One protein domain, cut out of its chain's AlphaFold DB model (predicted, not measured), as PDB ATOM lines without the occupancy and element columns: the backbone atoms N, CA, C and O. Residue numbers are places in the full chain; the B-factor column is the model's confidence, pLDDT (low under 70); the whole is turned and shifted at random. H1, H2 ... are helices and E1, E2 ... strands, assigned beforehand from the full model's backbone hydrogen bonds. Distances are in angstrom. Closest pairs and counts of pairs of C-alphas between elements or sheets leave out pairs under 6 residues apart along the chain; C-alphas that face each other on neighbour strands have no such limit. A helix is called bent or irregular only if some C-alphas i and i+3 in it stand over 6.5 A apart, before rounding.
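What this domain is: This is residues 37 to 238 of the 238 residues of an uncharacterized protein of Prevotella micans F0438 (UniProt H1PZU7). A strongly twisted, branched sheet of nine strands makes a head, and two long helices, H1 and H3, run side by side in opposite directions away from it as an arm, with H2 across the arm's far end. One wing of the sheet, E3 E4 E5, is covered in part by residues 39 to 50 of H1; the other wing is E6 E7 E8 E9, E1, with its hairpin partner E2, joins the two wings, and the sheet curls round H4 and H5. The printed part has 202 residues, with five named helices and nine named strands in the order H1 H2 H3 E1 E2 E3 E4 E5 H4 E6 E7 E8 E9 H5. The class is mixed, helices and strands, and the sheet is mixed too, antiparallel but for the parallel pair E1 and E6. The whole is loose, with a radius of gyration of the C-alphas of 21.3 A and spans of 63 by 46 by 33 A.

Where its parts are: Begin in the sheet at C-alpha 115, at (142.180, 198.468, 214.456), where E1 starts; it covers residues 115 to 123 and is 25.3 A long. E2 is residues 127 to 130, E3 137 to 142, E4 148 to 155, 19.6 A long, and E5 158 to 163. Further on come E6, residues 191 to 195, E7, 203 to 208, E8, 211 to 216, and E9, 221 to 224. Now find C-alpha 37 at (140.894, 207.333, 204.533); from there H1 runs through residues 37 to 66, 44.2 A. H2 is residues 72 to 85, 20.3 A, and H3 is residues 90 to 110, 30.1 A. H4, residues 171 to 185, spans 22.1 A and is only just irregular: C-alphas 175 and 178 are 7.0 A apart. H5, residues 225 to 235, ends at C-alpha 235, at (157.926, 202.363, 243.391).

How they stand to each other: Start at E1, which has three neighbours. E2 and E3 lie on one side of it, and E6 lies on the other side. E1 and E2 form an antiparallel hairpin, with N 123 and O 127 at 2.7 A. E3 is antiparallel to E1, with N 117 and O 138 at 2.9 A, and E6 is parallel to it, with N 120 and O 194 at 2.7 A. Two meanders, each strand the antiparallel neighbour of the one before, lead outward: E3 E4 E5, with N 141 and O 150 at 2.8 A and N 151 and O 163 at 2.7 A, and E6 E7 E8 E9, with N 193 and O 205 at 2.8 A, N 215 and O 204 at 2.8 A, and N 216 and O 221 at 2.8 A. The edge strands are E2, E5 and E9. Look next at H1, on the sheet at a height over the sheet of 5.4 A; it lies over E3, E4 and E5 and runs across the strands, at 77 degrees to E3 on the local plane. Its closest C-alphas to E5 are those of Ser 46 and Tyr 159, 5.5 A apart. H3 touches H1 at a shallow tilt of 25 degrees, opposite ways, closest at the C-alphas of Ile 44 and Glu 106, 6.2 A; H3 only grazes the sheet, with residues 105 to 109. H2 touches H1, which touches it with residues 59 to 66 alone, about perpendicular at 74 degrees, closest at the C-alphas of Ala 66 and Ala 78, 5.0 A. H2 and H3 are apart, and H2 is not on the sheet. The sheet curls round H4, whose closest C-alphas to E8 are those of Val 180 and Tyr 215, 7.8 A, and round H5, closest to E8 at the C-alphas of Tyr 213 and Leu 225, 5.0 A. In H2, H3 and H5 every O i to N i+4 pair is within hydrogen-bond range; in H1 25 of 26 are, and in H4 9 of 11.

The domain as a whole: The two C-alphas farthest apart, those of Ile 73 and Gly 209, are 65.1 A apart. Residues 84 to 90, between H2 and H3 and partly in them, stand free. The printed part has no cut, and no link is long. The mean pLDDT of the printed part is 90.3; look for values under 70 at residues 237 to 238, the last being the chain's last residue.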
ATOM      1  N   ALA A  37     140.334 207.295 205.884       96.25
ATOM      2  CA  ALA A  37     140.894 207.333 204.533       96.25
ATOM      3  C   ALA A  37     142.143 208.225 204.482       96.25
ATOM      4  O   ALA A  37     143.228 207.746 204.144       96.25
ATOM      5  N   SER A  38     142.015 209.480 204.929       96.94
ATOM      6  CA  SER A  38     143.142 210.413 205.014       96.94
ATOM      7  C   SER A  38     144.256 209.886 205.918       96.94
ATOM      8  O   SER A  38     145.437 210.007 205.592       96.94
ATOM      9  N   TYR A  39     143.914 209.242 207.039       97.94
ATOM     10  CA  TYR A  39     144.913 208.683 207.947       97.94
ATOM     11  C   TYR A  39     145.758 207.590 207.278       97.94
ATOM     12  O   TYR A  39     146.982 207.586 207.403       97.94
ATOM     13  N   ILE A  40     145.125 206.690 206.525       97.88
ATOM     14  CA  ILE A  40     145.816 205.630 205.785       97.88
ATOM     15  C   ILE A  40     146.724 206.206 204.693       97.88
ATOM     16  O   ILE A  40     147.876 205.782 204.578       97.88
ATOM     17  N   ASP A  41     146.260 207.205 203.945       97.62
ATOM     18  CA  ASP A  41     147.090 207.868 202.936       97.62
ATOM     19  C   ASP A  41     148.291 208.586 203.575       97.62
ATOM     20  O   ASP A  41     149.410 208.512 203.064       97.62
ATOM     21  N   ASN A  42     148.105 209.200 204.747       97.75
ATOM     22  CA  ASN A  42     149.191 209.821 205.506       97.75
ATOM     23  C   ASN A  42     150.240 208.802 205.984       97.75
ATOM     24  O   ASN A  42     151.432 209.109 205.966       97.75
ATOM     25  N   ILE A  43     149.823 207.593 206.372       97.94
ATOM     26  CA  ILE A  43     150.735 206.490 206.717       97.94
ATOM     27  C   ILE A  43     151.569 206.078 205.501       97.94
ATOM     28  O   ILE A  43     152.784 205.929 205.613       97.94
ATOM     29  N   ILE A  44     150.937 205.928 204.333       97.88
ATOM     30  CA  ILE A  44     151.615 205.561 203.080       97.88
ATOM     31  C   ILE A  44     152.630 206.634 202.675       97.88
ATOM     32  O   ILE A  44     153.771 206.307 202.355       97.88
ATOM     33  N   GLN A  45     152.255 207.911 202.761       97.44
ATOM     34  CA  GLN A  45     153.168 209.028 202.504       97.44
ATOM     35  C   GLN A  45     154.347 209.043 203.480       97.44
ATOM     36  O   GLN A  45     155.489 209.242 203.068       97.44
ATOM     37  N   SER A  46     154.091 208.809 204.770       97.50
ATOM     38  CA  SER A  46     155.160 208.765 205.766       97.50
ATOM     39  C   SER A  46     156.104 207.584 205.545       97.50
ATOM     40  O   SER A  46     157.303 207.739 205.751       97.50
ATOM     41  N   TYR A  47     155.594 206.431 205.103       97.06
ATOM     42  CA  TYR A  47     156.421 205.280 204.745       97.06
ATOM     43  C   TYR A  47     157.287 205.550 203.507       97.06
ATOM     44  O   TYR A  47     158.469 205.217 203.505       97.06
ATOM     45  N   ALA A  48     156.734 206.203 202.480       95.12
ATOM     46  CA  ALA A  48     157.500 206.611 201.302       95.12
ATOM     47  C   ALA A  48     158.661 207.546 201.681       95.12
ATOM     48  O   ALA A  48     159.803 207.296 201.305       95.12
ATOM     49  N   LYS A  49     158.387 208.562 202.513       93.69
ATOM     50  CA  LYS A  49     159.418 209.467 203.049       93.69
ATOM     51  C   LYS A  49     160.479 208.710 203.854       93.69
ATOM     52  O   LYS A  49     161.661 209.014 203.739       93.69
ATOM     53  N   TRP A  50     160.069 207.728 204.658       93.44
ATOM     54  CA  TRP A  50     160.992 206.892 205.427       93.44
ATOM     55  C   TRP A  50     161.936 206.089 204.518       93.44
ATOM     56  O   TRP A  50     163.136 206.062 204.779       93.44
ATOM     57  N   LEU A  51     161.429 205.502 203.426       91.25
ATOM     58  CA  LEU A  51     162.258 204.806 202.431       91.25
ATOM     59  C   LEU A  51     163.275 205.748 201.770       91.25
ATOM     60  O   LEU A  51     164.449 205.400 201.662       91.25
ATOM     61  N   ASP A  52     162.844 206.947 201.372       86.19
ATOM     62  CA  ASP A  52     163.728 207.940 200.747       86.19
ATOM     63  C   ASP A  52     164.825 208.430 201.710       86.19
ATOM     64  O   ASP A  52     165.972 208.641 201.308       86.19
ATOM     65  N   ASN A  53     164.486 208.591 202.992       86.81
ATOM     66  CA  ASN A  53     165.430 209.022 204.019       86.81
ATOM     67  C   ASN A  53     166.439 207.930 204.385       86.81
ATOM     68  O   ASN A  53     167.612 208.247 204.553       86.81
ATOM     69  N   ALA A  54     166.020 206.664 204.477       81.19
ATOM     70  CA  ALA A  54     166.904 205.564 204.860       81.19
ATOM     71  C   ALA A  54     168.098 205.414 203.898       81.19
ATOM     72  O   ALA A  54     169.239 205.236 204.336       81.19
ATOM     73  N   ASP A  55     167.853 205.551 202.590       76.31
ATOM     74  CA  ASP A  55     168.909 205.509 201.573       76.31
ATOM     75  C   ASP A  55     169.864 206.703 201.702       76.31
ATOM     76  O   ASP A  55     171.085 206.549 201.602       76.31
ATOM     77  N   LYS A  56     169.312 207.896 201.955       81.69
ATOM     78  CA  LYS A  56     170.092 209.127 202.093       81.69
ATOM     79  C   LYS A  56     170.955 209.123 203.354       81.69
ATOM     80  O   LYS A  56     172.141 209.410 203.262       81.69
ATOM     81  N   GLU A  57     170.390 208.769 204.505       85.62
ATOM     82  CA  GLU A  57     171.118 208.699 205.778       85.62
ATOM     83  C   GLU A  57     172.246 207.667 205.718       85.62
ATOM     84  O   GLU A  57     173.361 207.942 206.154       85.62
ATOM     85  N   THR A  58     171.994 206.505 205.108       82.38
ATOM     86  CA  THR A  58     173.031 205.483 204.910       82.38
ATOM     87  C   THR A  58     174.176 206.014 204.048       82.38
ATOM     88  O   THR A  58     175.344 205.814 204.380       82.38
ATOM     89  N   TYR A  59     173.858 206.711 202.954       83.75
ATOM     90  CA  TYR A  59     174.866 207.318 202.089       83.75
ATOM     91  C   TYR A  59     175.668 208.405 202.812       83.75
ATOM     92  O   TYR A  59     176.897 208.386 202.777       83.75
ATOM     93  N   ASP A  60     174.984 209.323 203.496       86.69
ATOM     94  CA  ASP A  60     175.611 210.435 204.210       86.69
ATOM     95  C   ASP A  60     176.556 209.920 205.314       86.69
ATOM     96  O   ASP A  60     177.686 210.401 205.416       86.69
ATOM     97  N   LEU A  61     176.169 208.869 206.052       86.62
ATOM     98  CA  LEU A  61     177.032 208.202 207.038       86.62
ATOM     99  C   LEU A  61     178.284 207.589 206.401       86.62
ATOM    100  O   LEU A  61     179.381 207.702 206.945       86.62
ATOM    101  N   LEU A  62     178.155 206.936 205.245       87.19
ATOM    102  CA  LEU A  62     179.307 206.364 204.545       87.19
ATOM    103  C   LEU A  62     180.266 207.445 204.053       87.19
ATOM    104  O   LEU A  62     181.484 207.264 204.124       87.19
ATOM    105  N   VAL A  63     179.731 208.572 203.579       87.38
ATOM    106  CA  VAL A  63     180.538 209.732 203.197       87.38
ATOM    107  C   VAL A  63     181.259 210.288 204.417       87.38
ATOM    108  O   VAL A  63     182.457 210.536 204.323       87.38
ATOM    109  N   GLU A  64     180.578 210.428 205.554       88.12
ATOM    110  CA  GLU A  64     181.176 210.882 206.812       88.12
ATOM    111  C   GLU A  64     182.328 209.967 207.251       88.12
ATOM    112  O   GLU A  64     183.436 210.450 207.478       88.12
ATOM    113  N   PHE A  65     182.129 208.643 207.252       86.62
ATOM    114  CA  PHE A  65     183.186 207.676 207.568       86.62
ATOM    115  C   PHE A  65     184.363 207.715 206.585       86.62
ATOM    116  O   PHE A  65     185.512 207.500 206.976       86.62
ATOM    117  N   ALA A  66     184.098 207.969 205.302       84.94
ATOM    118  CA  ALA A  66     185.129 208.060 204.272       84.94
ATOM    119  C   ALA A  66     185.860 209.417 204.258       84.94
ATOM    120  O   ALA A  66     186.890 209.550 203.578       84.94
ATOM    121  N   CYS A  67     185.336 210.423 204.966       85.81
ATOM    122  CA  CYS A  67     185.851 211.783 204.966       85.81
ATOM    123  C   CYS A  67     186.894 211.984 206.071       85.81
ATOM    124  O   CYS A  67     186.622 211.828 207.254       85.81
ATOM    125  N   SER A  68     188.109 212.372 205.684       76.81
ATOM    126  CA  SER A  68     189.226 212.607 206.614       76.81
ATOM    127  C   SER A  68     189.447 214.091 206.953       76.81
ATOM    128  O   SER A  68     190.501 214.442 207.473       76.81
ATOM    129  N   GLY A  69     188.512 214.973 206.593       76.25
ATOM    130  CA  GLY A  69     188.621 216.427 206.759       76.25
ATOM    131  C   GLY A  69     187.281 217.130 206.530       76.25
ATOM    132  O   GLY A  69     186.354 216.525 206.000       76.25
ATOM    133  N   SER A  70     187.162 218.398 206.928       79.31
ATOM    134  CA  SER A  70     185.920 219.183 206.807       79.31
ATOM    135  C   SER A  70     185.881 220.118 205.591       79.31
ATOM    136  O   SER A  70     184.887 220.815 205.393       79.31
ATOM    137  N   ASP A  71     186.942 220.154 204.778       89.31
ATOM    138  CA  ASP A  71     186.988 220.997 203.585       89.31
ATOM    139  C   ASP A  71     186.164 220.405 202.424       89.31
ATOM    140  O   ASP A  71     185.851 219.214 202.358       89.31
ATOM    141  N   SER A  72     185.772 221.251 201.472       84.62
ATOM    142  CA  SER A  72     184.928 220.811 200.356       84.62
ATOM    143  C   SER A  72     185.606 219.761 199.467       84.62
ATOM    144  O   SER A  72     184.923 218.929 198.871       84.62
ATOM    145  N   ILE A  73     186.940 219.773 199.369       89.00
ATOM    146  CA  ILE A  73     187.706 218.840 198.535       89.00
ATOM    147  C   ILE A  73     187.736 217.455 199.191       89.00
ATOM    148  O   ILE A  73     187.578 216.447 198.495       89.00
ATOM    149  N   SER A  74     187.896 217.379 200.515       86.88
ATOM    150  CA  SER A  74     187.841 216.128 201.268       86.88
ATOM    151  C   SER A  74     186.455 215.500 201.187       86.88
ATOM    152  O   SER A  74     186.366 214.301 200.921       86.88
ATOM    153  N   VAL A  75     185.387 216.301 201.285       87.50
ATOM    154  CA  VAL A  75     184.003 215.824 201.123       87.50
ATOM    155  C   VAL A  75     183.753 215.292 199.710       87.50
ATOM    156  O   VAL A  75     183.202 214.204 199.554       87.50
ATOM    157  N   ILE A  76     184.190 216.003 198.661       88.50
ATOM    158  CA  ILE A  76     184.058 215.527 197.271       88.50
ATOM    159  C   ILE A  76     184.822 214.210 197.070       88.50
ATOM    160  O   ILE A  76     184.305 213.276 196.459       88.50
ATOM    161  N   ARG A  77     186.039 214.098 197.613       88.62
ATOM    162  CA  ARG A  77     186.835 212.866 197.525       88.62
ATOM    163  C   ARG A  77     186.167 211.702 198.259       88.62
ATOM    164  O   ARG A  77     186.213 210.582 197.758       88.62
ATOM    165  N   ALA A  78     185.560 211.958 199.417       89.94
ATOM    166  CA  ALA A  78     184.809 210.965 200.175       89.94
ATOM    167  C   ALA A  78     183.584 210.471 199.393       89.94
ATOM    168  O   ALA A  78     183.431 209.265 199.233       89.94
ATOM    169  N   LYS A  79     182.796 211.383 198.806       89.06
ATOM    170  CA  LYS A  79     181.673 211.029 197.920       89.06
ATOM    171  C   LYS A  79     182.115 210.147 196.758       89.06
ATOM    172  O   LYS A  79     181.590 209.056 196.604       89.06
ATOM    173  N   ASN A  80     183.166 210.542 196.036       88.81
ATOM    174  CA  ASN A  80     183.692 209.740 194.924       88.81
ATOM    175  C   ASN A  80     184.150 208.338 195.368       88.81
ATOM    176  O   ASN A  80     183.973 207.369 194.631       88.81
ATOM    177  N   ARG A  81     184.743 208.212 196.565       87.44
ATOM    178  CA  ARG A  81     185.117 206.907 197.134       87.44
ATOM    179  C   ARG A  81     183.885 206.060 197.417       87.44
ATOM    180  O   ARG A  81     183.862 204.914 196.986       87.44
ATOM    181  N   VAL A  82     182.886 206.615 198.098       88.25
ATOM    182  CA  VAL A  82     181.630 205.916 198.400       88.25
ATOM    183  C   VAL A  82     180.936 205.494 197.108       88.25
ATOM    184  O   VAL A  82     180.616 204.322 196.959       88.25
ATOM    185  N   ASP A  83     180.812 206.391 196.130       85.94
ATOM    186  CA  ASP A  83     180.221 206.087 194.823       85.94
ATOM    187  C   ASP A  83     180.951 204.931 194.120       85.94
ATOM    188  O   ASP A  83     180.305 204.057 193.546       85.94
ATOM    189  N   SER A  84     182.287 204.870 194.218       86.12
ATOM    190  CA  SER A  84     183.090 203.782 193.637       86.12
ATOM    191  C   SER A  84     182.954 202.431 194.349       86.12
ATOM    192  O   SER A  84     183.305 201.407 193.766       86.12
ATOM    193  N   MET A  85     182.457 202.401 195.592       86.56
ATOM    194  CA  MET A  85     182.197 201.147 196.317       86.56
ATOM    195  C   MET A  85     180.940 200.441 195.809       86.56
ATOM    196  O   MET A  85     180.767 199.243 196.047       86.56
ATOM    197  N   TYR A  86     180.063 201.165 195.114       81.62
ATOM    198  CA  TYR A  86     178.812 200.633 194.611       81.62
ATOM    199  C   TYR A  86     178.916 200.242 193.137       81.62
ATOM    200  O   TYR A  86     179.564 200.928 192.344       81.62
ATOM    201  N   PRO A  87     178.244 199.154 192.722       81.38
ATOM    202  CA  PRO A  87     178.145 198.831 191.310       81.38
ATOM    203  C   PRO A  87     177.420 199.956 190.550       81.38
ATOM    204  O   PRO A  87     176.563 200.645 191.125       81.38
ATOM    205  N   PRO A  88     177.697 200.125 189.245       78.81
ATOM    206  CA  PRO A  88     176.959 201.063 188.409       78.81
ATOM    207  C   PRO A  88     175.445 200.879 188.576       78.81
ATOM    208  O   PRO A  88     174.948 199.754 188.590       78.81
ATOM    209  N   ASN A  89     174.704 201.984 188.685       77.75
ATOM    210  CA  ASN A  89     173.245 202.011 188.868       77.75
ATOM    211  C   ASN A  89     172.714 201.457 190.207       77.75
ATOM    212  O   ASN A  89     171.509 201.211 190.315       77.75
ATOM    213  N   TYR A  90     173.550 201.296 191.239       79.12
ATOM    214  CA  TYR A  90     173.096 200.866 192.569       79.12
ATOM    215  C   TYR A  90     171.940 201.728 193.104       79.12
ATOM    216  O   TYR A  90     170.855 201.210 193.354       79.12
ATOM    217  N   PHE A  91     172.107 203.054 193.156       76.38
ATOM    218  CA  PHE A  91     171.067 203.968 193.651       76.38
ATOM    219  C   PHE A  91     169.786 203.952 192.804       76.38
ATOM    220  O   PHE A  91     168.685 204.108 193.328       76.38
ATOM    221  N   GLN A  92     169.902 203.718 191.494       78.56
ATOM    222  CA  GLN A  92     168.732 203.545 190.632       78.56
ATOM    223  C   GLN A  92     167.993 202.239 190.961       78.56
ATOM    224  O   GLN A  92     166.763 202.208 190.993       78.56
ATOM    225  N   SER A  93     168.738 201.174 191.257       79.12
ATOM    226  CA  SER A  93     168.190 199.891 191.706       79.12
ATOM    227  C   SER A  93     167.509 200.012 193.075       79.12
ATOM    228  O   SER A  93     166.441 199.425 193.267       79.12
ATOM    229  N   CYS A  94     168.055 200.820 193.993       80.62
ATOM    230  CA  CYS A  94     167.406 201.150 195.268       80.62
ATOM    231  C   CYS A  94     166.060 201.844 195.043       80.62
ATOM    232  O   CYS A  94     165.048 201.378 195.557       80.62
ATOM    233  N   LYS A  95     165.989 202.856 194.166       83.56
ATOM    234  CA  LYS A  95     164.721 203.535 193.831       83.56
ATOM    235  C   LYS A  95     163.654 202.587 193.278       83.56
ATOM    236  O   LYS A  95     162.498 202.659 193.688       83.56
ATOM    237  N   ILE A  96     164.027 201.682 192.368       84.50
ATOM    238  CA  ILE A  96     163.104 200.663 191.831       84.50
ATOM    239  C   ILE A  96     162.615 199.739 192.954       84.50
ATOM    240  O   ILE A  96     161.430 199.408 193.032       84.50
ATOM    241  N   THR A  97     163.526 199.342 193.841       87.12
ATOM    242  CA  THR A  97     163.227 198.484 194.988       87.12
ATOM    243  C   THR A  97     162.282 199.175 195.975       87.12
ATOM    244  O   THR A  97     161.273 198.580 196.354       87.12
ATOM    245  N   ASN A  98     162.525 200.444 196.308       90.38
ATOM    246  CA  ASN A  98     161.670 201.245 197.185       90.38
ATOM    247  C   ASN A  98     160.280 201.450 196.583       90.38
ATOM    248  O   ASN A  98     159.287 201.291 197.286       90.38
ATOM    249  N   ALA A  99     160.176 201.709 195.276       92.31
ATOM    250  CA  ALA A  99     158.883 201.808 194.599       92.31
ATOM    251  C   ALA A  99     158.079 200.497 194.691       92.31
ATOM    252  O   ALA A  99     156.862 200.519 194.897       92.31
ATOM    253  N   ARG A 100     158.752 199.341 194.589       93.75
ATOM    254  CA  ARG A 100     158.117 198.034 194.800       93.75
ATOM    255  C   ARG A 100     157.657 197.863 196.249       93.75
ATOM    256  O   ARG A 100     156.504 197.493 196.458       93.75
ATOM    257  N   TYR A 101     158.510 198.166 197.227       94.00
ATOM    258  CA  TYR A 101     158.150 198.077 198.646       94.00
ATOM    259  C   TYR A 101     156.997 199.009 199.018       94.00
ATOM    260  O   TYR A 101     156.082 198.590 199.722       94.00
ATOM    261  N   LEU A 102     156.980 200.232 198.488       96.25
ATOM    262  CA  LEU A 102     155.879 201.172 198.667       96.25
ATOM    263  C   LEU A 102     154.563 200.598 198.138       96.25
ATOM    264  O   LEU A 102     153.557 200.631 198.843       96.25
ATOM    265  N   LYS A 103     154.572 200.006 196.941       97.12
ATOM    266  CA  LYS A 103     153.381 199.378 196.354       97.12
ATOM    267  C   LYS A 103     152.896 198.176 197.172       97.12
ATOM    268  O   LYS A 103     151.696 198.000 197.370       97.12
ATOM    269  N   GLU A 104     153.809 197.335 197.653       95.50
ATOM    270  CA  GLU A 104     153.481 196.197 198.523       95.50
ATOM    271  C   GLU A 104     152.903 196.651 199.868       95.50
ATOM    272  O   GLU A 104     151.916 196.083 200.350       95.50
ATOM    273  N   PHE A 105     153.479 197.701 200.455       95.94
ATOM    274  CA  PHE A 105     152.990 198.311 201.681       95.94
ATOM    275  C   PHE A 105     151.597 198.910 201.491       95.94
ATOM    276  O   PHE A 105     150.681 198.560 202.233       95.94
ATOM    277  N   GLU A 106     151.405 199.730 200.459       97.25
ATOM    278  CA  GLU A 106     150.113 200.321 200.112       97.25
ATOM    279  C   GLU A 106     149.030 199.245 199.960       97.25
ATOM    280  O   GLU A 106     147.972 199.337 200.584       97.25
ATOM    281  N   ASN A 107     149.316 198.179 199.208       95.88
ATOM    282  CA  ASN A 107     148.396 197.052 199.056       95.88
ATOM    283  C   ASN A 107     148.077 196.390 200.405       95.88
ATOM    284  O   ASN A 107     146.927 196.051 200.690       95.88
ATOM    285  N   SER A 108     149.081 196.210 201.262       93.50
ATOM    286  CA  SER A 108     148.911 195.569 202.569       93.50
ATOM    287  C   SER A 108     148.034 196.396 203.511       93.50
ATOM    288  O   SER A 108     147.162 195.837 204.181       93.50
ATOM    289  N   VAL A 109     148.228 197.715 203.519       94.94
ATOM    290  CA  VAL A 109     147.473 198.678 204.328       94.94
ATOM    291  C   VAL A 109     146.038 198.823 203.813       94.94
ATOM    292  O   VAL A 109     145.099 198.781 204.603       94.94
ATOM    293  N   LYS A 110     145.840 198.915 202.492       94.94
ATOM    294  CA  LYS A 110     144.510 199.100 201.883       94.94
ATOM    295  C   LYS A 110     143.671 197.815 201.817       94.94
ATOM    296  O   LYS A 110     142.449 197.888 201.743       94.94
ATOM    297  N   SER A 111     144.285 196.630 201.876       90.12
ATOM    298  CA  SER A 111     143.590 195.330 201.747       90.12
ATOM    299  C   SER A 111     142.835 194.851 202.997       90.12
ATOM    300  O   SER A 111     142.413 193.691 203.068       90.12
ATOM    301  N   GLY A 112     142.692 195.668 204.038       85.44
ATOM    302  CA  GLY A 112     141.918 195.284 205.213       85.44
ATOM    303  C   GLY A 112     141.569 196.456 206.111       85.44
ATOM    304  O   GLY A 112     142.085 197.553 205.958       85.44
ATOM    305  N   THR A 113     140.700 196.192 207.080       91.44
ATOM    306  CA  THR A 113     140.328 197.180 208.091       91.44
ATOM    307  C   THR A 113     141.289 197.075 209.277       91.44
ATOM    308  O   THR A 113     141.330 196.019 209.922       91.44
ATOM    309  N   PRO A 114     142.074 198.118 209.586       95.69
ATOM    310  CA  PRO A 114     142.883 198.128 210.794       95.69
ATOM    311  C   PRO A 114     142.014 198.332 212.035       95.69
ATOM    312  O   PRO A 114     140.958 198.962 211.995       95.69
ATOM    313  N   LEU A 115     142.521 197.872 213.174       96.00
ATOM    314  CA  LEU A 115     142.180 198.468 214.456       96.00
ATOM    315  C   LEU A 115     143.150 199.611 214.733       96.00
ATOM    316  O   LEU A 115     144.367 199.409 214.756       96.00
ATOM    317  N   TYR A 116     142.588 200.790 214.969       97.75
ATOM    318  CA  TYR A 116     143.337 201.977 215.352       97.75
ATOM    319  C   TYR A 116     143.647 201.935 216.843       97.75
ATOM    320  O   TYR A 116     142.739 201.836 217.676       97.75
ATOM    321  N   VAL A 117     144.932 202.005 217.175       97.50
ATOM    322  CA  VAL A 117     145.429 201.966 218.551       97.50
ATOM    323  C   VAL A 117     146.087 203.299 218.868       97.50
ATOM    324  O   VAL A 117     147.176 203.577 218.373       97.50
ATOM    325  N   LEU A 118     145.415 204.123 219.670       97.94
ATOM    326  CA  LEU A 118     145.842 205.492 219.952       97.94
ATOM    327  C   LEU A 118     147.101 205.517 220.822       97.94
ATOM    328  O   LEU A 118     147.144 204.889 221.884       97.94
ATOM    329  N   ASN A 119     148.103 206.273 220.392       96.62
ATOM    330  CA  ASN A 119     149.315 206.519 221.150       96.62
ATOM    331  C   ASN A 119     149.036 207.484 222.306       96.62
ATOM    332  O   ASN A 119     148.391 208.522 222.160       96.62
ATOM    333  N   LEU A 120     149.563 207.130 223.471       95.25
ATOM    334  CA  LEU A 120     149.646 207.955 224.661       95.25
ATOM    335  C   LEU A 120     151.116 208.150 225.025       95.25
ATOM    336  O   LEU A 120     151.942 207.246 224.861       95.25
ATOM    337  N   ARG A 121     151.410 209.291 225.633       92.00
ATOM    338  CA  ARG A 121     152.731 209.654 226.150       92.00
ATOM    339  C   ARG A 121     152.654 210.016 227.624       92.00
ATOM    340  O   ARG A 121     151.648 210.579 228.064       92.00
ATOM    341  N   LEU A 122     153.708 209.733 228.386       90.19
ATOM    342  CA  LEU A 122     153.847 210.281 229.732       90.19
ATOM    343  C   LEU A 122     154.454 211.682 229.674       90.19
ATOM    344  O   LEU A 122     155.642 211.857 229.426       90.19
ATOM    345  N   LYS A 123     153.645 212.685 230.002       84.94
ATOM    346  CA  LYS A 123     154.123 214.011 230.374       84.94
ATOM    347  C   LYS A 123     154.705 213.967 231.792       84.94
ATOM    348  O   LYS A 123     154.108 213.380 232.700       84.94
ATOM    349  N   ASP A 124     155.884 214.562 231.966       83.19
ATOM    350  CA  ASP A 124     156.606 214.671 233.247       83.19
ATOM    351  C   ASP A 124     156.834 213.309 233.944       83.19
ATOM    352  O   ASP A 124     156.932 213.209 235.168       83.19
ATOM    353  N   GLY A 125     156.845 212.219 233.165       79.06
ATOM    354  CA  GLY A 125     156.987 210.844 233.654       79.06
ATOM    355  C   GLY A 125     155.796 210.295 234.455       79.06
ATOM    356  O   GLY A 125     155.865 209.154 234.926       79.06
ATOM    357  N   GLN A 126     154.711 211.064 234.614       80.31
ATOM    358  CA  GLN A 126     153.618 210.747 235.541       80.31
ATOM    359  C   GLN A 126     152.210 210.910 234.972       80.31
ATOM    360  O   GLN A 126     151.311 210.192 235.414       80.31
ATOM    361  N   THR A 127     152.001 211.830 234.035       86.94
ATOM    362  CA  THR A 127     150.666 212.188 233.547       86.94
ATOM    363  C   THR A 127     150.509 211.726 232.112       86.94
ATOM    364  O   THR A 127     151.265 212.143 231.242       86.94
ATOM    365  N   LEU A 128     149.528 210.868 231.844       92.12
ATOM    366  CA  LEU A 128     149.259 210.424 230.479       92.12
ATOM    367  C   LEU A 128     148.582 211.526 229.669       92.12
ATOM    368  O   LEU A 128     147.675 212.202 230.150       92.12
ATOM    369  N   GLN A 129     149.011 211.662 228.422       92.75
ATOM    370  CA  GLN A 129     148.404 212.534 227.429       92.75
ATOM    371  C   GLN A 129     148.245 211.791 226.116       92.75
ATOM    372  O   GLN A 129     149.060 210.930 225.780       92.75
ATOM    373  N   VAL A 130     147.207 212.151 225.372       94.38
ATOM    374  CA  VAL A 130     146.995 211.650 224.017       94.38
ATOM    375  C   VAL A 130     148.049 212.231 223.074       94.38
ATOM    376  O   VAL A 130     148.418 213.405 223.182       94.38
ATOM    377  N   ASP A 131     148.551 211.406 222.160       93.44
ATOM    378  CA  ASP A 131     149.343 211.885 221.039       93.44
ATOM    379  C   ASP A 131     148.461 212.729 220.107       93.44
ATOM    380  O   ASP A 131     147.387 212.315 219.678       93.44
ATOM    381  N   THR A 132     148.912 213.947 219.830       91.50
ATOM    382  CA  THR A 132     148.207 214.932 218.993       91.50
ATOM    383  C   THR A 132     148.907 215.147 217.656       91.50
ATOM    384  O   THR A 132     148.535 216.037 216.893       91.50
ATOM    385  N   SER A 133     149.936 214.346 217.377       93.31
ATOM    386  CA  SER A 133     150.673 214.364 216.128       93.31
ATOM    387  C   SER A 133     149.822 213.882 214.946       93.31
ATOM    388  O   SER A 133     148.739 213.312 215.105       93.31
ATOM    389  N   LYS A 134     150.331 214.104 213.728       93.81
ATOM    390  CA  LYS A 134     149.659 213.707 212.483       93.81
ATOM    391  C   LYS A 134     149.368 212.201 212.437       93.81
ATOM    392  O   LYS A 134     148.311 211.807 211.950       93.81
ATOM    393  N   LEU A 135     150.287 211.381 212.952       96.88
ATOM    394  CA  LEU A 135     150.171 209.923 213.013       96.88
ATOM    395  C   LEU A 135     150.071 209.419 214.462       96.88
ATOM    396  O   LEU A 135     150.915 208.668 214.948       96.88
ATOM    397  N   ALA A 136     148.999 209.826 215.143       96.88
ATOM    398  CA  ALA A 136     148.740 209.497 216.545       96.88
ATOM    399  C   ALA A 136     148.307 208.041 216.823       96.88
ATOM    400  O   ALA A 136     148.171 207.649 217.977       96.88
ATOM    401  N   PHE A 137     148.047 207.225 215.804       98.19
ATOM    402  CA  PHE A 137     147.555 205.850 215.932       98.19
ATOM    403  C   PHE A 137     148.503 204.830 215.296       98.19
ATOM    404  O   PHE A 137     148.891 204.944 214.131       98.19
ATOM    405  N   ASN A 138     148.756 203.742 216.018       97.06
ATOM    406  CA  ASN A 138     149.253 202.504 215.424       97.06
ATOM    407  C   ASN A 138     148.112 201.770 214.705       97.06
ATOM    408  O   ASN A 138     146.949 201.868 215.109       97.06
ATOM    409  N   LEU A 139     148.445 200.979 213.681       97.50
ATOM    410  CA  LEU A 139     147.472 200.197 212.913       97.50
ATOM    411  C   LEU A 139     147.699 198.705 213.105       97.50
ATOM    412  O   LEU A 139     148.732 198.166 212.698       97.50
ATOM    413  N   TYR A 140     146.738 198.025 213.726       95.75
ATOM    414  CA  TYR A 140     146.821 196.591 213.998       95.75
ATOM    415  C   TYR A 140     145.831 195.828 213.118       95.75
ATOM    416  O   TYR A 140     144.617 195.912 213.293       95.75
ATOM    417  N   TYR A 141     146.355 195.031 212.195       95.06
ATOM    418  CA  TYR A 141     145.582 194.149 211.333       95.06
ATOM    419  C   TYR A 141     145.617 192.740 211.911       95.06
ATOM    420  O   TYR A 141     146.649 192.063 211.886       95.06
ATOM    421  N   PHE A 142     144.481 192.268 212.416       91.75
ATOM    422  CA  PHE A 142     144.349 190.900 212.901       91.75
ATOM    423  C   PHE A 142     143.806 189.965 211.818       91.75
ATOM    424  O   PHE A 142     142.846 190.268 211.119       91.75
ATOM    425  N   GLY A 143     144.397 188.779 211.723       87.19
ATOM    426  CA  GLY A 143     143.820 187.621 211.055       87.19
ATOM    427  C   GLY A 143     142.967 186.766 212.001       87.19
ATOM    428  O   GLY A 143     142.571 187.167 213.101       87.19
ATOM    429  N   LYS A 144     142.710 185.517 211.590       85.06
ATOM    430  CA  LYS A 144     141.890 184.564 212.358       85.06
ATOM    431  C   LYS A 144     142.399 184.407 213.800       85.06
ATOM    432  O   LYS A 144     143.590 184.212 214.048       85.06
ATOM    433  N   ARG A 145     141.465 184.411 214.762       82.62
ATOM    434  CA  ARG A 145     141.715 184.245 216.212       82.62
ATOM    435  C   ARG A 145     142.626 185.319 216.836       82.62
ATOM    436  O   ARG A 145     143.285 185.007 217.837       82.62
ATOM    437  N   TYR A 146     142.643 186.537 216.287       84.31
ATOM    438  CA  TYR A 146     143.487 187.660 216.729       84.31
ATOM    439  C   TYR A 146     144.992 187.379 216.636       84.31
ATOM    440  O   TYR A 146     145.791 187.887 217.421       84.31
ATOM    441  N   LYS A 147     145.398 186.521 215.693       83.75
ATOM    442  CA  LYS A 147     146.802 186.474 215.276       83.75
ATOM    443  C   LYS A 147     147.074 187.714 214.432       83.75
ATOM    444  O   LYS A 147     146.266 188.019 213.565       83.75
ATOM    445  N   GLY A 148     148.170 188.418 214.685       82.00
ATOM    446  CA  GLY A 148     148.556 189.548 213.844       82.00
ATOM    447  C   GLY A 148     148.822 189.112 212.409       82.00
ATOM    448  O   GLY A 148     149.347 188.023 212.188       82.00
ATOM    449  N   ARG A 149     148.397 189.946 211.465       89.19
ATOM    450  CA  ARG A 149     148.755 189.877 210.046       89.19
ATOM    451  C   ARG A 149     149.751 190.978 209.704       89.19
ATOM    452  O   ARG A 149     150.677 190.737 208.943       89.19
ATOM    453  N   LEU A 150     149.528 192.166 210.258       93.31
ATOM    454  CA  LEU A 150     150.368 193.340 210.084       93.31
ATOM    455  C   LEU A 150     150.178 194.261 211.295       93.31
ATOM    456  O   LEU A 150     149.049 194.511 211.712       93.31
ATOM    457  N   TYR A 151     151.271 194.752 211.852       94.62
ATOM    458  CA  TYR A 151     151.313 195.807 212.853       94.62
ATOM    459  C   TYR A 151     152.120 196.947 212.264       94.62
ATOM    460  O   TYR A 151     153.232 196.716 211.801       94.62
ATOM    461  N   ILE A 152     151.566 198.153 212.285       96.50
ATOM    462  CA  ILE A 152     152.253 199.375 211.872       96.50
ATOM    463  C   ILE A 152     152.343 200.264 213.093       96.50
ATOM    464  O   ILE A 152     151.326 200.556 213.728       96.50
ATOM    465  N   TYR A 153     153.564 200.661 213.412       95.12
ATOM    466  CA  TYR A 153     153.875 201.514 214.537       95.12
ATOM    467  C   TYR A 153     154.217 202.910 214.037       95.12
ATOM    468  O   TYR A 153     155.027 203.063 213.120       95.12
ATOM    469  N   CYS A 154     153.611 203.903 214.672       95.31
ATOM    470  CA  CYS A 154     153.909 205.311 214.471       95.31
ATOM    471  C   CYS A 154     154.517 205.869 215.751       95.31
ATOM    472  O   CYS A 154     154.105 205.499 216.856       95.31
ATOM    473  N   ASP A 155     155.507 206.730 215.587       90.31
ATOM    474  CA  ASP A 155     156.225 207.372 216.674       90.31
ATOM    475  C   ASP A 155     156.450 208.832 216.314       90.31
ATOM    476  O   ASP A 155     156.775 209.137 215.171       90.31
ATOM    477  N   GLU A 156     156.218 209.725 217.271       88.56
ATOM    478  CA  GLU A 156     156.415 211.171 217.094       88.56
ATOM    479  C   GLU A 156     155.738 211.768 215.837       88.56
ATOM    480  O   GLU A 156     156.179 212.771 215.283       88.56
ATOM    481  N   GLY A 157     154.620 211.181 215.397       91.69
ATOM    482  CA  GLY A 157     153.872 211.639 214.225       91.69
ATOM    483  C   GLY A 157     154.368 211.133 212.878       91.69
ATOM    484  O   GLY A 157     153.813 211.548 211.858       91.69
ATOM    485  N   GLU A 158     155.337 210.222 212.862       94.56
ATOM    486  CA  GLU A 158     155.860 209.588 211.656       94.56
ATOM    487  C   GLU A 158     155.722 208.056 211.708       94.56
ATOM    488  O   GLU A 158     155.590 207.432 212.765       94.56
ATOM    489  N   TYR A 159     155.734 207.429 210.531       95.88
ATOM    490  CA  TYR A 159     155.934 205.991 210.396       95.88
ATOM    491  C   TYR A 159     157.254 205.599 211.066       95.88
ATOM    492  O   TYR A 159     158.297 206.182 210.782       95.88
ATOM    493  N   SER A 160     157.216 204.574 211.916       92.31
ATOM    494  CA  SER A 160     158.406 204.070 212.602       92.31
ATOM    495  C   SER A 160     158.810 202.688 212.099       92.31
ATOM    496  O   SER A 160     159.973 202.449 211.780       92.31
ATOM    497  N   TRP A 161     157.866 201.743 212.081       91.06
ATOM    498  CA  TRP A 161     158.174 200.346 211.780       91.06
ATOM    499  C   TRP A 161     156.919 199.539 211.454       91.06
ATOM    500  O   TRP A 161     155.823 199.868 211.913       91.06
ATOM    501  N   GLN A 162     157.089 198.405 210.772       93.00
ATOM    502  CA  GLN A 162     156.029 197.419 210.577       93.00
ATOM    503  C   GLN A 162     156.499 195.980 210.768       93.00
ATOM    504  O   GLN A 162     157.657 195.651 210.529       93.00
ATOM    505  N   ASP A 163     155.581 195.102 211.163       90.00
ATOM    506  CA  ASP A 163     155.872 193.675 211.259       90.00
ATOM    507  C   ASP A 163     154.618 192.810 211.082       90.00
ATOM    508  O   ASP A 163     153.498 193.230 211.363       90.00
ATOM    509  N   SER A 164     154.795 191.570 210.639       86.94
ATOM    510  CA  SER A 164     153.725 190.571 210.536       86.94
ATOM    511  C   SER A 164     153.378 189.928 211.886       86.94
ATOM    512  O   SER A 164     152.293 189.369 212.061       86.94
ATOM    513  N   TYR A 165     154.273 190.032 212.871       83.88
ATOM    514  CA  TYR A 165     154.074 189.541 214.231       83.88
ATOM    515  C   TYR A 165     154.131 190.671 215.259       83.88
ATOM    516  O   TYR A 165     154.598 191.774 215.001       83.88
ATOM    517  N   TYR A 166     153.608 190.399 216.454       84.06
ATOM    518  CA  TYR A 166     153.622 191.390 217.522       84.06
ATOM    519  C   TYR A 166     155.064 191.609 217.986       84.06
ATOM    520  O   TYR A 166     155.683 190.672 218.503       84.06
ATOM    521  N   ARG A 167     155.592 192.822 217.788       77.19
ATOM    522  CA  ARG A 167     157.013 193.132 217.983       77.19
ATOM    523  C   ARG A 167     157.443 192.828 219.411       77.19
ATOM    524  O   ARG A 167     156.950 193.419 220.370       77.19
ATOM    525  N   THR A 168     158.385 191.905 219.576       79.44
ATOM    526  CA  THR A 168     158.943 191.592 220.890       79.44
ATOM    527  C   THR A 168     160.240 190.803 220.804       79.44
ATOM    528  O   THR A 168     160.357 189.866 220.023       79.44
ATOM    529  N   PHE A 169     161.178 191.123 221.694       75.50
ATOM    530  CA  PHE A 169     162.379 190.321 221.936       75.50
ATOM    531  C   PHE A 169     162.133 189.170 222.931       75.50
ATOM    532  O   PHE A 169     163.045 188.429 223.280       75.50
ATOM    533  N   SER A 170     160.896 189.004 223.415       86.12
ATOM    534  CA  SER A 170     160.529 187.984 224.397       86.12
ATOM    535  C   SER A 170     159.613 186.929 223.790       86.12
ATOM    536  O   SER A 170     158.441 187.178 223.492       86.12
ATOM    537  N   ARG A 171     160.103 185.686 223.731       85.62
ATOM    538  CA  ARG A 171     159.304 184.520 223.313       85.62
ATOM    539  C   ARG A 171     158.011 184.381 224.124       85.62
ATOM    540  O   ARG A 171     156.969 184.014 223.575       85.62
ATOM    541  N   LYS A 172     158.060 184.682 225.429       89.94
ATOM    542  CA  LYS A 172     156.888 184.633 226.318       89.94
ATOM    543  C   LYS A 172     155.845 185.670 225.906       89.94
ATOM    544  O   LYS A 172     154.663 185.341 225.824       89.94
ATOM    545  N   LEU A 173     156.286 186.886 225.604       89.38
ATOM    546  CA  LEU A 173     155.418 187.977 225.181       89.38
ATOM    547  C   LEU A 173     154.766 187.651 223.829       89.38
ATOM    548  O   LEU A 173     153.543 187.691 223.730       89.38
ATOM    549  N   GLY A 174     155.536 187.184 222.839       88.25
ATOM    550  CA  GLY A 174     155.008 186.825 221.515       88.25
ATOM    551  C   GLY A 174     153.979 185.690 221.567       88.25
ATOM    552  O   GLY A 174     152.935 185.751 220.919       88.25
ATOM    553  N   LYS A 175     154.208 184.683 222.421       88.69
ATOM    554  CA  LYS A 175     153.249 183.590 222.668       88.69
ATOM    555  C   LYS A 175     151.961 184.075 223.347       88.69
ATOM    556  O   LYS A 175     150.888 183.512 223.105       88.69
ATOM    557  N   ASN A 176     152.065 185.070 224.224       93.25
ATOM    558  CA  ASN A 176     150.947 185.548 225.031       93.25
ATOM    559  C   ASN A 176     150.131 186.643 224.336       93.25
ATOM    560  O   ASN A 176     148.914 186.651 224.514       93.25
ATOM    561  N   ALA A 177     150.736 187.503 223.513       91.75
ATOM    562  CA  ALA A 177     150.058 188.650 222.906       91.75
ATOM    563  C   ALA A 177     148.752 188.268 222.172       91.75
ATOM    564  O   ALA A 177     147.710 188.821 222.525       91.75
ATOM    565  N   PRO A 178     148.699 187.246 221.287       91.94
ATOM    566  CA  PRO A 178     147.439 186.849 220.646       91.94
ATOM    567  C   PRO A 178     146.371 186.339 221.629       91.94
ATOM    568  O   PRO A 178     145.171 186.454 221.376       91.94
ATOM    569  N   LYS A 179     146.782 185.735 222.755       93.81
ATOM    570  CA  LYS A 179     145.853 185.286 223.806       93.81
ATOM    571  C   LYS A 179     145.276 186.480 224.559       93.81
ATOM    572  O   LYS A 179     144.080 186.488 224.836       93.81
ATOM    573  N   VAL A 180     146.123 187.460 224.868       95.25
ATOM    574  CA  VAL A 180     145.736 188.690 225.559       95.25
ATOM    575  C   VAL A 180     144.811 189.524 224.679       95.25
ATOM    576  O   VAL A 180     143.719 189.844 225.133       95.25
ATOM    577  N   PHE A 181     145.150 189.757 223.405       95.25
ATOM    578  CA  PHE A 181     144.243 190.426 222.466       95.25
ATOM    579  C   PHE A 181     142.893 189.719 222.393       95.25
ATOM    580  O   PHE A 181     141.862 190.355 222.562       95.25
ATOM    581  N   ARG A 182     142.865 188.387 222.262       95.00
ATOM    582  CA  ARG A 182     141.598 187.642 222.271       95.00
ATOM    583  C   ARG A 182     140.799 187.837 223.562       95.00
ATOM    584  O   ARG A 182     139.576 187.898 223.500       95.00
ATOM    585  N   LYS A 183     141.461 187.882 224.721       95.88
ATOM    586  CA  LYS A 183     140.810 188.118 226.017       95.88
ATOM    587  C   LYS A 183     140.225 189.529 226.086       95.88
ATOM    588  O   LYS A 183     139.076 189.660 226.479       95.88
ATOM    589  N   ILE A 184     140.988 190.539 225.673       96.62
ATOM    590  CA  ILE A 184     140.569 191.945 225.670       96.62
ATOM    591  C   ILE A 184     139.419 192.157 224.687       96.62
ATOM    592  O   ILE A 184     138.369 192.637 225.085       96.62
ATOM    593  N   MET A 185     139.556 191.713 223.436       95.19
ATOM    594  CA  MET A 185     138.546 191.941 222.395       95.19
ATOM    595  C   MET A 185     137.195 191.277 222.700       95.19
ATOM    596  O   MET A 185     136.163 191.784 222.280       95.19
ATOM    597  N   ARG A 186     137.168 190.185 223.482       95.62
ATOM    598  CA  ARG A 186     135.918 189.574 223.983       95.62
ATOM    599  C   ARG A 186     135.159 190.446 224.981       95.62
ATOM    600  O   ARG A 186     133.982 190.204 225.203       95.62
ATOM    601  N   LYS A 187     135.827 191.420 225.599       96.75
ATOM    602  CA  LYS A 187     135.192 192.415 226.467       96.75
ATOM    603  C   LYS A 187     134.597 193.582 225.679       96.75
ATOM    604  O   LYS A 187     134.036 194.471 226.299       96.75
ATOM    605  N   HIS A 188     134.743 193.585 224.349       95.00
ATOM    606  CA  HIS A 188     134.282 194.657 223.467       95.00
ATOM    607  C   HIS A 188     134.774 196.041 223.924       95.00
ATOM    608  O   HIS A 188     133.962 196.906 224.251       95.00
ATOM    609  N   PRO A 189     136.106 196.253 223.996       97.31
ATOM    610  CA  PRO A 189     136.639 197.542 224.405       97.31
ATOM    611  C   PRO A 189     136.182 198.618 223.423       97.31
ATOM    612  O   PRO A 189     136.158 198.386 222.212       97.31
ATOM    613  N   LYS A 190     135.868 199.804 223.946       96.81
ATOM    614  CA  LYS A 190     135.524 200.962 223.120       96.81
ATOM    615  C   LYS A 190     136.728 201.388 222.279       96.81
ATOM    616  O   LYS A 190     136.599 201.585 221.077       96.81
ATOM    617  N   TYR A 191     137.904 201.442 222.911       97.81
ATOM    618  CA  TYR A 191     139.161 201.869 222.298       97.81
ATOM    619  C   TYR A 191     140.341 201.014 222.757       97.81
ATOM    620  O   TYR A 191     140.342 200.483 223.872       97.81
ATOM    621  N   LEU A 192     141.366 200.921 221.910       97.69
ATOM    622  CA  LEU A 192     142.664 200.330 222.236       97.69
ATOM    623  C   LEU A 192     143.713 201.434 222.295       97.69
ATOM    624  O   LEU A 192     143.778 202.278 221.413       97.69
ATOM    625  N   LEU A 193     144.575 201.408 223.297       97.62
ATOM    626  CA  LEU A 193     145.573 202.448 223.509       97.62
ATOM    627  C   LEU A 193     146.963 201.812 223.618       97.62
ATOM    628  O   LEU A 193     147.123 200.648 224.005       97.62
ATOM    629  N   TYR A 194     147.982 202.592 223.294       95.38
ATOM    630  CA  TYR A 194     149.381 202.206 223.388       95.38
ATOM    631  C   TYR A 194     150.165 203.298 224.103       95.38
ATOM    632  O   TYR A 194     149.995 204.470 223.808       95.38
ATOM    633  N   CYS A 195     151.037 202.928 225.036       94.00
ATOM    634  CA  CYS A 195     151.946 203.874 225.672       94.00
ATOM    635  C   CYS A 195     153.318 203.231 225.811       94.00
ATOM    636  O   CYS A 195     153.476 202.256 226.554       94.00
ATOM    637  N   ARG A 196     154.310 203.780 225.105       89.88
ATOM    638  CA  ARG A 196     155.681 203.262 225.137       89.88
ATOM    639  C   ARG A 196     156.253 203.292 226.557       89.88
ATOM    640  O   ARG A 196     156.827 202.305 227.009       89.88
ATOM    641  N   ASP A 197     155.995 204.361 227.300       90.06
ATOM    642  CA  ASP A 197     156.603 204.605 228.614       90.06
ATOM    643  C   ASP A 197     156.082 203.688 229.737       90.06
ATOM    644  O   ASP A 197     156.666 203.614 230.825       90.06
ATOM    645  N   LEU A 198     154.980 202.964 229.498       90.25
ATOM    646  CA  LEU A 198     154.359 202.068 230.483       90.25
ATOM    647  C   LEU A 198     154.798 200.604 230.376       90.25
ATOM    648  O   LEU A 198     154.373 199.773 231.187       90.25
ATOM    649  N   GLY A 199     155.699 200.292 229.445       83.00
ATOM    650  CA  GLY A 199     156.256 198.949 229.281       83.00
ATOM    651  C   GLY A 199     156.506 198.544 227.833       83.00
ATOM    652  O   GLY A 199     156.553 197.344 227.550       83.00
ATOM    653  N   CYS A 200     156.645 199.513 226.927       86.19
ATOM    654  CA  CYS A 200     156.796 199.326 225.491       86.19
ATOM    655  C   CYS A 200     155.762 198.321 224.960       86.19
ATOM    656  O   CYS A 200     154.558 198.543 225.016       86.19
ATOM    657  N   MET A 201     156.233 197.174 224.476       86.69
ATOM    658  CA  MET A 201     155.387 196.143 223.879       86.69
ATOM    659  C   MET A 201     154.751 195.208 224.917       86.69
ATOM    660  O   MET A 201     153.895 194.404 224.567       86.69
ATOM    661  N   ASN A 202     155.128 195.277 226.195       92.50
ATOM    662  CA  ASN A 202     154.589 194.397 227.237       92.50
ATOM    663  C   ASN A 202     153.204 194.824 227.750       92.50
ATOM    664  O   ASN A 202     152.625 194.135 228.592       92.50
ATOM    665  N   THR A 203     152.671 195.943 227.275       94.00
ATOM    666  CA  THR A 203     151.404 196.499 227.745       94.00
ATOM    667  C   THR A 203     150.428 196.704 226.604       94.00
ATOM    668  O   THR A 203     150.796 197.222 225.555       94.00
ATOM    669  N   ILE A 204     149.172 196.325 226.832       95.12
ATOM    670  CA  ILE A 204     148.038 196.720 225.993       95.12
ATOM    671  C   ILE A 204     147.100 197.507 226.891       95.12
ATOM    672  O   ILE A 204     146.670 196.990 227.925       95.12
ATOM    673  N   LEU A 205     146.805 198.743 226.510       97.75
ATOM    674  CA  LEU A 205     145.828 199.568 227.198       97.75
ATOM    675  C   LEU A 205     144.511 199.522 226.422       97.75
ATOM    676  O   LEU A 205     144.504 199.342 225.203       97.75
ATOM    677  N   TYR A 206     143.390 199.635 227.118       98.25
ATOM    678  CA  TYR A 206     142.077 199.627 226.481       98.25
ATOM    679  C   TYR A 206     141.018 200.277 227.372       98.25
ATOM    680  O   TYR A 206     141.177 200.346 228.590       98.25
ATOM    681  N   VAL A 207     139.932 200.736 226.750       97.88
ATOM    682  CA  VAL A 207     138.830 201.446 227.413       97.88
ATOM    683  C   VAL A 207     137.590 200.559 227.473       97.88
ATOM    684  O   VAL A 207     137.185 200.001 226.452       97.88
ATOM    685  N   ILE A 208     136.966 200.444 228.648       96.06
ATOM    686  CA  ILE A 208     135.635 199.843 228.833       96.06
ATOM    687  C   ILE A 208     134.771 200.847 229.589       96.06
ATOM    688  O   ILE A 208     135.096 201.227 230.711       96.06
ATOM    689  N   GLY A 209     133.663 201.273 228.978       91.19
ATOM    690  CA  GLY A 209     132.869 202.375 229.518       91.19
ATOM    691  C   GLY A 209     133.731 203.631 229.649       91.19
ATOM    692  O   GLY A 209     134.311 204.074 228.659       91.19
ATOM    693  N   ASN A 210     133.853 204.146 230.874       90.75
ATOM    694  CA  ASN A 210     134.680 205.313 231.202       90.75
ATOM    695  C   ASN A 210     135.998 204.942 231.901       90.75
ATOM    696  O   ASN A 210     136.742 205.829 232.307       90.75
ATOM    697  N   ASP A 211     136.294 203.650 232.050       95.44
ATOM    698  CA  ASP A 211     137.493 203.179 232.732       95.44
ATOM    699  C   ASP A 211     138.563 202.746 231.729       95.44
ATOM    700  O   ASP A 211     138.289 202.090 230.717       95.44
ATOM    701  N   ILE A 212     139.813 203.077 232.048       97.44
ATOM    702  CA  ILE A 212     140.982 202.640 231.291       97.44
ATOM    703  C   ILE A 212     141.662 201.511 232.057       97.44
ATOM    704  O   ILE A 212     141.917 201.605 233.260       97.44
ATOM    705  N   TYR A 213     141.996 200.449 231.337       98.25
ATOM    706  CA  TYR A 213     142.698 199.290 231.861       98.25
ATOM    707  C   TYR A 213     144.046 199.131 231.178       98.25
ATOM    708  O   TYR A 213     144.221 199.480 230.010       98.25
ATOM    709  N   ILE A 214     144.987 198.537 231.904       97.56
ATOM    710  CA  ILE A 214     146.288 198.134 231.387       97.56
ATOM    711  C   ILE A 214     146.500 196.642 231.624       97.56
ATOM    712  O   ILE A 214     146.391 196.135 232.742       97.56
ATOM    713  N   TYR A 215     146.827 195.928 230.550       97.69
ATOM    714  CA  TYR A 215     147.145 194.508 230.590       97.69
ATOM    715  C   TYR A 215     148.640 194.290 230.393       97.69
ATOM    716  O   TYR A 215     149.196 194.618 229.345       97.69
ATOM    717  N   ARG A 216     149.292 193.672 231.376       95.56
ATOM    718  CA  ARG A 216     150.706 193.287 231.350       95.56
ATOM    719  C   ARG A 216     150.845 191.887 230.745       95.56
ATOM    720  O   ARG A 216     150.519 190.890 231.389       95.56
ATOM    721  N   ILE A 217     151.330 191.785 229.508       94.75
ATOM    722  CA  ILE A 217     151.310 190.548 228.700       94.75
ATOM    723  C   ILE A 217     152.183 189.436 229.303       94.75
ATOM    724  O   ILE A 217     151.773 188.274 229.358       94.75
ATOM    725  N   ILE A 218     153.394 189.763 229.758       92.94
ATOM    726  CA  ILE A 218     154.318 188.789 230.362       92.94
ATOM    727  C   ILE A 218     153.764 188.260 231.686       92.94
ATOM    728  O   ILE A 218     153.856 187.057 231.948       92.94
ATOM    729  N   GLN A 219     153.207 189.149 232.508       94.31
ATOM    730  CA  GLN A 219     152.634 188.827 233.815       94.31
ATOM    731  C   GLN A 219     151.242 188.190 233.704       94.31
ATOM    732  O   GLN A 219     150.786 187.554 234.644       94.31
ATOM    733  N   MET A 220     150.585 188.319 232.548       95.56
ATOM    734  CA  MET A 220     149.204 187.895 232.318       95.56
ATOM    735  C   MET A 220     148.191 188.551 233.272       95.56
ATOM    736  O   MET A 220     147.133 187.977 233.528       95.56
ATOM    737  N   GLN A 221     148.497 189.759 233.744       96.38
ATOM    738  CA  GLN A 221     147.736 190.490 234.757       96.38
ATOM    739  C   GLN A 221     147.118 191.761 234.180       96.38
ATOM    740  O   GLN A 221     147.641 192.351 233.235       96.38
ATOM    741  N   GLU A 222     146.000 192.160 234.767       97.50
ATOM    742  CA  GLU A 222     145.185 193.295 234.361       97.50
ATOM    743  C   GLU A 222     144.977 194.207 235.562       97.50
ATOM    744  O   GLU A 222     144.767 193.719 236.671       97.50
ATOM    745  N   TYR A 223     145.031 195.512 235.324       97.31
ATOM    746  CA  TYR A 223     144.867 196.535 236.346       97.31
ATOM    747  C   TYR A 223     143.987 197.655 235.808       97.31
ATOM    748  O   TYR A 223     144.028 197.951 234.607       97.31
ATOM    749  N   LYS A 224     143.248 198.320 236.698       97.00
ATOM    750  CA  LYS A 224     142.745 199.660 236.406       97.00
ATOM    751  C   LYS A 224     143.944 200.601 236.279       97.00
ATOM    752  O   LYS A 224     144.933 200.455 237.003       97.00
ATOM    753  N   LEU A 225     143.898 201.513 235.312       95.44
ATOM    754  CA  LEU A 225     145.037 202.368 234.989       95.44
ATOM    755  C   LEU A 225     145.447 203.246 236.177       95.44
ATOM    756  O   LEU A 225     146.640 203.352 236.445       95.44
ATOM    757  N   ASP A 226     144.484 203.810 236.904       92.31
ATOM    758  CA  ASP A 226     144.757 204.685 238.050       92.31
ATOM    759  C   ASP A 226     145.546 203.950 239.144       92.31
ATOM    760  O   ASP A 226     146.621 204.408 239.537       92.31
ATOM    761  N   ASP A 227     145.097 202.750 239.529       94.44
ATOM    762  CA  ASP A 227     145.785 201.895 240.508       94.44
ATOM    763  C   ASP A 227     147.202 201.531 240.041       94.44
ATOM    764  O   ASP A 227     148.166 201.523 240.812       94.44
ATOM    765  N   TYR A 228     147.356 201.220 238.750       93.94
ATOM    766  CA  TYR A 228     148.657 200.897 238.169       93.94
ATOM    767  C   TYR A 228     149.611 202.098 238.210       93.94
ATOM    768  O   TYR A 228     150.786 201.949 238.562       93.94
ATOM    769  N   MET A 229     149.113 203.289 237.876       91.38
ATOM    770  CA  MET A 229     149.888 204.526 237.893       91.38
ATOM    771  C   MET A 229     150.275 204.927 239.317       91.38
ATOM    772  O   MET A 229     151.417 205.334 239.541       91.38
ATOM    773  N   GLU A 230     149.377 204.773 240.289       90.50
ATOM    774  CA  GLU A 230     149.674 205.037 241.697       90.50
ATOM    775  C   GLU A 230     150.765 204.097 242.228       90.50
ATOM    776  O   GLU A 230     151.755 204.551 242.807       90.50
ATOM    777  N   ASN A 231     150.650 202.796 241.950       89.19
ATOM    778  CA  ASN A 231     151.662 201.812 242.335       89.19
ATOM    779  C   ASN A 231     153.026 202.105 241.692       89.19
ATOM    780  O   ASN A 231     154.055 202.037 242.366       89.19
ATOM    781  N   ARG A 232     153.052 202.497 240.413       86.12
ATOM    782  CA  ARG A 232     154.287 202.901 239.724       86.12
ATOM    783  C   ARG A 232     154.931 204.122 240.384       86.12
ATOM    784  O   ARG A 232     156.143 204.122 240.577       86.12
ATOM    785  N   LYS A 233     154.138 205.132 240.764       84.44
ATOM    786  CA  LYS A 233     154.633 206.329 241.469       84.44
ATOM    787  C   LYS A 233     155.259 205.976 242.817       84.44
ATOM    788  O   LYS A 233     156.321 206.502 243.140       84.44
ATOM    789  N   ARG A 234     154.633 205.076 243.583       84.88
ATOM    790  CA  ARG A 234     155.173 204.597 244.867       84.88
ATOM    791  C   ARG A 234     156.532 203.923 244.686       84.88
ATOM    792  O   ARG A 234     157.459 204.246 245.413       84.88
ATOM    793  N   LEU A 235     156.668 203.060 243.679       81.00
ATOM    794  CA  LEU A 235     157.926 202.363 243.391       81.00
ATOM    795  C   LEU A 235     159.041 203.291 242.894       81.00
ATOM    796  O   LEU A 235     160.196 203.013 243.163       81.00
ATOM    797  N   SER A 236     158.719 204.382 242.190       72.62
ATOM    798  CA  SER A 236     159.724 205.340 241.696       72.62
ATOM    799  C   SER A 236     160.286 206.300 242.753       72.62
ATOM    800  O   SER A 236     161.197 207.062 242.448       72.62
ATOM    801  N   ARG A 237     159.698 206.334 243.957       65.75
ATOM    802  CA  ARG A 237     160.140 207.188 245.076       65.75
ATOM    803  C   ARG A 237     161.092 206.474 246.042       65.75
ATOM    804  O   ARG A 237     161.615 207.134 246.935       65.75
ATOM    805  N   ASN A 238     161.270 205.166 245.866       50.41
ATOM    806  CA  ASN A 238     162.196 204.320 246.617       50.41
ATOM    807  C   ASN A 238     163.422 204.019 245.757       50.41
ATOM    808  O   ASN A 238     164.500 203.828 246.355       50.41
TER     809      ASN A 238